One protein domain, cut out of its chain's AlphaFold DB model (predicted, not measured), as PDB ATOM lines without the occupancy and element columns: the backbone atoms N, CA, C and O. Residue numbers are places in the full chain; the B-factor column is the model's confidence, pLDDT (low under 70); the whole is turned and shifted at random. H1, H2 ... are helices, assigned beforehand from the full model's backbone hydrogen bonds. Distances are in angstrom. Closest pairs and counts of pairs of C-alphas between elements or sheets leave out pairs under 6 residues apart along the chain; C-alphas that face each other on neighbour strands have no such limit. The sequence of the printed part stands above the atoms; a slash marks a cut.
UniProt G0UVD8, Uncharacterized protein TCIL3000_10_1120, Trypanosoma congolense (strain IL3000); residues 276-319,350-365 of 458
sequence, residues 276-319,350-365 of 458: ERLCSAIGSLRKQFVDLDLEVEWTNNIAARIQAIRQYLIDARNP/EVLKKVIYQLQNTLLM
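AT A GLANCE: This is residues 276 to 319 and 350 to 365 of the 458 residues of the protein "Uncharacterized protein TCIL3000_10_1120" of Trypanosoma congolense (strain IL3000) (UniProt G0UVD8). One long, straight helix, H1, makes the whole length of a rod, and a much shorter helix, H2, runs back beside its last part. Residues 276 to 309 of H1 stick out free as a long arm. The printed part has 60 residues with two named helices, H1 then H2, and no named strand; the class is all helix. It is extended, with a radius of gyration of the C-alphas of 19.9 A and spans of 65 by 23 by 11 A.

IN THESE COORDINATES: H1, residues 276 to 317, is 61.6 A long and begins with C-alpha 276 at (-14.208, -44.512, -19.363). H2, residues 350 to 365, is 22.7 A long and ends with C-alpha 365 at (-52.430, -16.442, -19.606).

HOW THE PARTS SIT: H1 and H2 are close but not clearly touching; their closest C-alphas, those of Arg 310 and Ile 356, are 7.7 A apart. They run opposite ways at a shallow tilt of 28 degrees. In H1 and H2 every O i to N i+4 pair is within hydrogen-bond range.

THE WHOLE: The two C-alphas farthest apart, those of Glu 276 and Pro 319, are 65.2 A apart. Residues 320 to 349 are not printed, and C-alphas 319 and 350 are 14.2 A apart across the cut. The mean pLDDT of the printed part is 72.3; residues 350 to 356 and 358 to 365 are among those under 70.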
ATOM      1  N   GLU A 276     -13.197 -43.704 -18.681       89.12
ATOM      2  CA  GLU A 276     -14.208 -44.512 -19.363       89.12
ATOM      3  C   GLU A 276     -15.625 -44.218 -18.843       89.12
ATOM      4  O   GLU A 276     -16.539 -43.969 -19.634       89.12
ATOM      5  N   ARG A 277     -15.802 -44.120 -17.516       88.75
ATOM      6  CA  ARG A 277     -17.084 -43.727 -16.902       88.75
ATOM      7  C   ARG A 277     -17.526 -42.333 -17.345       88.75
ATOM      8  O   ARG A 277     -18.704 -42.136 -17.639       88.75
ATOM      9  N   LEU A 278     -16.597 -41.378 -17.432       84.12
ATOM     10  CA  LEU A 278     -16.890 -40.027 -17.915       84.12
ATOM     11  C   LEU A 278     -17.291 -40.031 -19.399       84.12
ATOM     12  O   LEU A 278     -18.290 -39.413 -19.759       84.12
ATOM     13  N   CYS A 279     -16.562 -40.753 -20.254       83.25
ATOM     14  CA  CYS A 279     -16.884 -40.886 -21.676       83.25
ATOM     15  C   CYS A 279     -18.260 -41.531 -21.892       83.25
ATOM     16  O   CYS A 279     -19.042 -41.039 -22.706       83.25
ATOM     17  N   SER A 280     -18.590 -42.570 -21.122       87.31
ATOM     18  CA  SER A 280     -19.909 -43.213 -21.146       87.31
ATOM     19  C   SER A 280     -21.023 -42.257 -20.695       87.31
ATOM     20  O   SER A 280     -22.045 -42.127 -21.374       87.31
ATOM     21  N   ALA A 281     -20.805 -41.493 -19.618       83.44
ATOM     22  CA  ALA A 281     -21.755 -40.484 -19.145       83.44
ATOM     23  C   ALA A 281     -21.985 -39.361 -20.174       83.44
ATOM     24  O   ALA A 281     -23.129 -38.973 -20.418       83.44
ATOM     25  N   ILE A 282     -20.922 -38.877 -20.826       82.75
ATOM     26  CA  ILE A 282     -21.016 -37.883 -21.907       82.75
ATOM     27  C   ILE A 282     -21.777 -38.461 -23.106       82.75
ATOM     28  O   ILE A 282     -22.618 -37.771 -23.684       82.75
ATOM     29  N   GLY A 283     -21.525 -39.720 -23.472       84.31
ATOM     30  CA  GLY A 283     -22.259 -40.413 -24.534       84.31
ATOM     31  C   GLY A 283     -23.758 -40.513 -24.239       84.31
ATOM     32  O   GLY A 283     -24.579 -40.185 -25.097       84.31
ATOM     33  N   SER A 284     -24.116 -40.883 -23.008       84.44
ATOM     34  CA  SER A 284     -25.507 -40.952 -22.547       84.44
ATOM     35  C   SER A 284     -26.199 -39.584 -22.577       84.44
ATOM     36  O   SER A 284     -27.292 -39.458 -23.130       84.44
ATOM     37  N   LEU A 285     -25.537 -38.530 -22.083       79.56
ATOM     38  CA  LEU A 285     -26.064 -37.161 -22.137       79.56
ATOM     39  C   LEU A 285     -26.291 -36.689 -23.576       79.56
ATOM     40  O   LEU A 285     -27.337 -36.121 -23.873       79.56
ATOM     41  N   ARG A 286     -25.352 -36.955 -24.493       80.31
ATOM     42  CA  ARG A 286     -25.519 -36.608 -25.915       80.31
ATOM     43  C   ARG A 286     -26.738 -37.291 -26.528       80.31
ATOM     44  O   ARG A 286     -27.460 -36.647 -27.281       80.31
ATOM     45  N   LYS A 287     -26.988 -38.558 -26.187       80.81
ATOM     46  CA  LYS A 287     -28.187 -39.275 -26.635       80.81
ATOM     47  C   LYS A 287     -29.463 -38.616 -26.100       80.81
ATOM     48  O   LYS A 287     -30.359 -38.340 -26.886       80.81
ATOM     49  N   GLN A 288     -29.504 -38.280 -24.808       80.12
ATOM     50  CA  GLN A 288     -30.649 -37.587 -24.202       80.12
ATOM     51  C   GLN A 288     -30.922 -36.221 -24.847       80.12
ATOM     52  O   GLN A 288     -32.080 -35.869 -25.042       80.12
ATOM     53  N   PHE A 289     -29.882 -35.466 -25.216       76.06
ATOM     54  CA  PHE A 289     -30.052 -34.206 -25.947       76.06
ATOM     55  C   PHE A 289     -30.667 -34.408 -27.335       76.06
ATOM     56  O   PHE A 289     -31.548 -33.646 -27.713       76.06
ATOM     57  N   VAL A 290     -30.245 -35.440 -28.073       76.81
ATOM     58  CA  VAL A 290     -30.833 -35.766 -29.384       76.81
ATOM     59  C   VAL A 290     -32.302 -36.166 -29.242       76.81
ATOM     60  O   VAL A 290     -33.131 -35.708 -30.026       76.81
ATOM     61  N   ASP A 291     -32.634 -36.979 -28.238       73.44
ATOM     62  CA  ASP A 291     -34.018 -37.384 -27.972       73.44
ATOM     63  C   ASP A 291     -34.888 -36.163 -27.605       73.44
ATOM     64  O   ASP A 291     -35.983 -36.000 -28.145       73.44
ATOM     65  N   LEU A 292     -34.368 -35.249 -26.777       80.38
ATOM     66  CA  LEU A 292     -35.057 -34.008 -26.409       80.38
ATOM     67  C   LEU A 292     -35.244 -33.064 -27.611       80.38
ATOM     68  O   LEU A 292     -36.304 -32.461 -27.757       80.38
ATOM     69  N   ASP A 293     -34.250 -32.944 -28.495       73.56
ATOM     70  CA  ASP A 293     -34.359 -32.133 -29.716       73.56
ATOM     71  C   ASP A 293     -35.451 -32.671 -30.657       73.56
ATOM     72  O   ASP A 293     -36.205 -31.889 -31.244       73.56
ATOM     73  N   LEU A 294     -35.582 -33.997 -30.773       71.31
ATOM     74  CA  LEU A 294     -36.651 -34.635 -31.546       71.31
ATOM     75  C   LEU A 294     -38.035 -34.366 -30.936       71.31
ATOM     76  O   LEU A 294     -38.982 -34.082 -31.674       71.31
ATOM     77  N   GLU A 295     -38.159 -34.402 -29.609       72.75
ATOM     78  CA  GLU A 295     -39.400 -34.051 -28.907       72.75
ATOM     79  C   GLU A 295     -39.759 -32.565 -29.091       72.75
ATOM     80  O   GLU A 295     -40.913 -32.227 -29.371       72.75
ATOM     81  N   VAL A 296     -38.778 -31.659 -29.031       75.06
ATOM     82  CA  VAL A 296     -38.988 -30.229 -29.322       75.06
ATOM     83  C   VAL A 296     -39.421 -30.017 -30.779       75.06
ATOM     84  O   VAL A 296     -40.272 -29.179 -31.076       75.06
ATOM     85  N   GLU A 297     -38.882 -30.778 -31.727       74.62
ATOM     86  CA  GLU A 297     -39.316 -30.694 -33.123       74.62
ATOM     87  C   GLU A 297     -40.748 -31.229 -33.321       74.62
ATOM     88  O   GLU A 297     -41.527 -30.664 -34.094       74.62
ATOM     89  N   TRP A 298     -41.117 -32.303 -32.617       80.81
ATOM     90  CA  TRP A 298     -42.470 -32.867 -32.639       80.81
ATOM     91  C   TRP A 298     -43.504 -31.891 -32.066       80.81
ATOM     92  O   TRP A 298     -44.512 -31.605 -32.717       80.81
ATOM     93  N   THR A 299     -43.209 -31.295 -30.914       76.44
ATOM     94  CA  THR A 299     -44.066 -30.288 -30.271       76.44
ATOM     95  C   THR A 299     -44.245 -29.039 -31.139       76.44
ATOM     96  O   THR A 299     -45.366 -28.558 -31.306       76.44
ATOM     97  N   ASN A 300     -43.181 -28.562 -31.793       70.19
ATOM     98  CA  ASN A 300     -43.267 -27.459 -32.756       70.19
ATOM     99  C   ASN A 300     -44.147 -27.795 -33.974       70.19
ATOM    100  O   ASN A 300     -44.872 -26.930 -34.469       70.19
ATOM    101  N   ASN A 301     -44.119 -29.039 -34.459       72.81
ATOM    102  CA  ASN A 301     -44.981 -29.484 -35.559       72.81
ATOM    103  C   ASN A 301     -46.464 -29.480 -35.145       72.81
ATOM    104  O   ASN A 301     -47.317 -28.973 -35.877       72.81
ATOM    105  N   ILE A 302     -46.772 -29.973 -33.943       67.44
ATOM    106  CA  ILE A 302     -48.132 -29.922 -33.394       67.44
ATOM    107  C   ILE A 302     -48.601 -28.475 -33.244       67.44
ATOM    108  O   ILE A 302     -49.683 -28.138 -33.726       67.44
ATOM    109  N   ALA A 303     -47.773 -27.601 -32.671       71.38
ATOM    110  CA  ALA A 303     -48.085 -26.180 -32.544       71.38
ATOM    111  C   ALA A 303     -48.367 -25.529 -33.912       71.38
ATOM    112  O   ALA A 303     -49.343 -24.792 -34.058       71.38
ATOM    113  N   ALA A 304     -47.578 -25.856 -34.941       69.50
ATOM    114  CA  ALA A 304     -47.800 -25.379 -36.305       69.50
ATOM    115  C   ALA A 304     -49.125 -25.886 -36.903       69.50
ATOM    116  O   ALA A 304     -49.838 -25.112 -37.545       69.50
ATOM    117  N   ARG A 305     -49.507 -27.152 -36.668       65.31
ATOM    118  CA  ARG A 305     -50.820 -27.686 -37.085       65.31
ATOM    119  C   ARG A 305     -51.972 -26.981 -36.382       65.31
ATOM    120  O   ARG A 305     -52.927 -26.595 -37.049       65.31
ATOM    121  N   ILE A 306     -51.876 -26.771 -35.069       70.56
ATOM    122  CA  ILE A 306     -52.884 -26.024 -34.303       70.56
ATOM    123  C   ILE A 306     -53.015 -24.601 -34.861       70.56
ATOM    124  O   ILE A 306     -54.125 -24.113 -35.077       70.56
ATOM    125  N   GLN A 307     -51.896 -23.944 -35.173       72.75
ATOM    126  CA  GLN A 307     -51.901 -22.610 -35.769       72.75
ATOM    127  C   GLN A 307     -52.519 -22.595 -37.176       72.75
ATOM    128  O   GLN A 307     -53.257 -21.667 -37.500       72.75
ATOM    129  N   ALA A 308     -52.275 -23.624 -37.992       65.81
ATOM    130  CA  ALA A 308     -52.893 -23.766 -39.309       65.81
ATOM    131  C   ALA A 308     -54.413 -23.967 -39.215       65.81
ATOM    132  O   ALA A 308     -55.158 -23.314 -39.940       65.81
ATOM    133  N   ILE A 309     -54.885 -24.802 -38.281       65.88
ATOM    134  CA  ILE A 309     -56.320 -24.985 -38.013       65.88
ATOM    135  C   ILE A 309     -56.939 -23.665 -37.548       65.88
ATOM    136  O   ILE A 309     -57.984 -23.258 -38.046       65.88
ATOM    137  N   ARG A 310     -56.269 -22.944 -36.646       72.75
ATOM    138  CA  ARG A 310     -56.710 -21.618 -36.203       72.75
ATOM    139  C   ARG A 310     -56.822 -20.639 -37.372       72.75
ATOM    140  O   ARG A 310     -57.809 -19.914 -37.439       72.75
ATOM    141  N   GLN A 311     -55.848 -20.623 -38.282       74.44
ATOM    142  CA  GLN A 311     -55.899 -19.773 -39.471       74.44
ATOM    143  C   GLN A 311     -57.064 -20.163 -40.384       74.44
ATOM    144  O   GLN A 311     -57.831 -19.297 -40.776       74.44
ATOM    145  N   TYR A 312     -57.262 -21.458 -40.628       70.50
ATOM    146  CA  TYR A 312     -58.392 -21.963 -41.404       70.50
ATOM    147  C   TYR A 312     -59.744 -21.533 -40.817       70.50
ATOM    148  O   TYR A 312     -60.620 -21.074 -41.546       70.50
ATOM    149  N   LEU A 313     -59.911 -21.615 -39.493       70.62
ATOM    150  CA  LEU A 313     -61.132 -21.159 -38.823       70.62
ATOM    151  C   LEU A 313     -61.314 -19.633 -38.914       70.62
ATOM    152  O   LEU A 313     -62.442 -19.157 -39.025       70.62
ATOM    153  N   ILE A 314     -60.224 -18.857 -38.889       76.00
ATOM    154  CA  ILE A 314     -60.258 -17.402 -39.117       76.00
ATOM    155  C   ILE A 314     -60.667 -17.089 -40.563       76.00
ATOM    156  O   ILE A 314     -61.483 -16.194 -40.782       76.00
ATOM    157  N   ASP A 315     -60.140 -17.831 -41.535       71.44
ATOM    158  CA  ASP A 315     -60.447 -17.647 -42.953       71.44
ATOM    159  C   ASP A 315     -61.912 -18.018 -43.240       71.44
ATOM    160  O   ASP A 315     -62.628 -17.262 -43.896       71.44
ATOM    161  N   ALA A 316     -62.409 -19.113 -42.653       66.00
ATOM    162  CA  ALA A 316     -63.816 -19.511 -42.722       66.00
ATOM    163  C   ALA A 316     -64.762 -18.496 -42.049       66.00
ATOM    164  O   ALA A 316     -65.899 -18.323 -42.489       66.00
ATOM    165  N   ARG A 317     -64.295 -17.794 -41.005       68.19
ATOM    166  CA  ARG A 317     -65.035 -16.728 -40.302       68.19
ATOM    167  C   ARG A 317     -65.184 -15.453 -41.139       68.19
ATOM    168  O   ARG A 317     -66.140 -14.716 -40.907       68.19
ATOM    169  N   ASN A 318     -64.277 -15.192 -42.083       76.38
ATOM    170  CA  ASN A 318     -64.252 -13.973 -42.902       76.38
ATOM    171  C   ASN A 318     -64.420 -14.277 -44.410       76.38
ATOM    172  O   ASN A 318     -63.514 -13.985 -45.204       76.38
ATOM    173  N   PRO A 319     -65.583 -14.804 -44.846       59.19
ATOM    174  CA  PRO A 319     -65.828 -15.104 -46.260       59.19
ATOM    175  C   PRO A 319     -65.858 -13.847 -47.150       59.19
ATOM    176  O   PRO A 319     -65.697 -13.950 -48.363       59.19
ATOM    177  N   GLU A 350     -71.038 -17.075 -34.275       67.00
ATOM    178  CA  GLU A 350     -70.759 -16.336 -33.041       67.00
ATOM    179  C   GLU A 350     -70.291 -17.230 -31.885       67.00
ATOM    180  O   GLU A 350     -69.408 -16.831 -31.118       67.00
ATOM    181  N   VAL A 351     -70.779 -18.470 -31.804       63.00
ATOM    182  CA  VAL A 351     -70.305 -19.460 -30.824       63.00
ATOM    183  C   VAL A 351     -68.861 -19.858 -31.142       63.00
ATOM    184  O   VAL A 351     -67.991 -19.767 -30.275       63.00
ATOM    185  N   LEU A 352     -68.552 -20.173 -32.405       62.84
ATOM    186  CA  LEU A 352     -67.191 -20.523 -32.835       62.84
ATOM    187  C   LEU A 352     -66.193 -19.367 -32.626       62.84
ATOM    188  O   LEU A 352     -65.042 -19.570 -32.236       62.84
ATOM    189  N   LYS A 353     -66.629 -18.124 -32.849       66.69
ATOM    190  CA  LYS A 353     -65.823 -16.920 -32.611       66.69
ATOM    191  C   LYS A 353     -65.442 -16.758 -31.140       66.69
ATOM    192  O   LYS A 353     -64.300 -16.375 -30.867       66.69
ATOM    193  N   LYS A 354     -66.367 -17.047 -30.219       64.75
ATOM    194  CA  LYS A 354     -66.125 -17.014 -28.769       64.75
ATOM    195  C   LYS A 354     -65.175 -18.132 -28.331       64.75
ATOM    196  O   LYS A 354     -64.210 -17.834 -27.630       64.75
ATOM    197  N   VAL A 355     -65.358 -19.353 -28.847       57.88
ATOM    198  CA  VAL A 355     -64.463 -20.512 -28.627       57.88
ATOM    199  C   VAL A 355     -63.015 -20.169 -28.969       57.88
ATOM    200  O   VAL A 355     -62.100 -20.332 -28.162       57.88
ATOM    201  N   ILE A 356     -62.802 -19.625 -30.166       68.19
ATOM    202  CA  ILE A 356     -61.464 -19.293 -30.662       68.19
ATOM    203  C   ILE A 356     -60.826 -18.175 -29.833       68.19
ATOM    204  O   ILE A 356     -59.621 -18.212 -29.595       68.19
ATOM    205  N   TYR A 357     -61.595 -17.173 -29.402       70.38
ATOM    206  CA  TYR A 357     -61.082 -16.082 -28.571       70.38
ATOM    207  C   TYR A 357     -60.650 -16.568 -27.178       70.38
ATOM    208  O   TYR A 357     -59.653 -16.102 -26.631       70.38
ATOM    209  N   GLN A 358     -61.343 -17.558 -26.626       57.41
ATOM    210  CA  GLN A 358     -61.055 -18.072 -25.289       57.41
ATOM    211  C   GLN A 358     -59.859 -18.998 -25.254       57.41
ATOM    212  O   GLN A 358     -58.981 -18.803 -24.421       57.41
ATOM    213  N   LEU A 359     -59.739 -19.895 -26.235       61.88
ATOM    214  CA  LEU A 359     -58.537 -20.710 -26.390       61.88
ATOM    215  C   LEU A 359     -57.279 -19.826 -26.493       61.88
ATOM    216  O   LEU A 359     -56.224 -20.140 -25.947       61.88
ATOM    217  N   GLN A 360     -57.403 -18.676 -27.164       68.56
ATOM    218  CA  GLN A 360     -56.329 -17.689 -27.265       68.56
ATOM    219  C   GLN A 360     -55.990 -17.040 -25.924       68.56
ATOM    220  O   GLN A 360     -54.808 -16.901 -25.619       68.56
ATOM    221  N   ASN A 361     -56.992 -16.660 -25.131       64.94
ATOM    222  CA  ASN A 361     -56.775 -16.067 -23.815       64.94
ATOM    223  C   ASN A 361     -56.164 -17.068 -22.829       64.94
ATOM    224  O   ASN A 361     -55.220 -16.703 -22.130       64.94
ATOM    225  N   THR A 362     -56.603 -18.330 -22.822       61.09
ATOM    226  CA  THR A 362     -56.016 -19.382 -21.976       61.09
ATOM    227  C   THR A 362     -54.540 -19.590 -22.307       61.09
ATOM    228  O   THR A 362     -53.686 -19.544 -21.421       61.09
ATOM    229  N   LEU A 363     -54.201 -19.702 -23.596       59.22
ATOM    230  CA  LEU A 363     -52.807 -19.813 -24.037       59.22
ATOM    231  C   LEU A 363     -51.974 -18.571 -23.675       59.22
ATOM    232  O   LEU A 363     -50.809 -18.698 -23.293       59.22
ATOM    233  N   LEU A 364     -52.553 -17.368 -23.760       66.31
ATOM    234  CA  LEU A 364     -51.875 -16.116 -23.410       66.31
ATOM    235  C   LEU A 364     -51.613 -15.999 -21.898       66.31
ATOM    236  O   LEU A 364     -50.548 -15.527 -21.497       66.31
ATOM    237  N   MET A 365     -52.565 -16.429 -21.066       60.94
ATOM    238  CA  MET A 365     -52.430 -16.442 -19.606       60.94
ATOM    239  C   MET A 365     -51.329 -17.407 -19.162       60.94
ATOM    240  O   MET A 365     -50.483 -17.031 -18.353       60.94
TER     241      MET A 365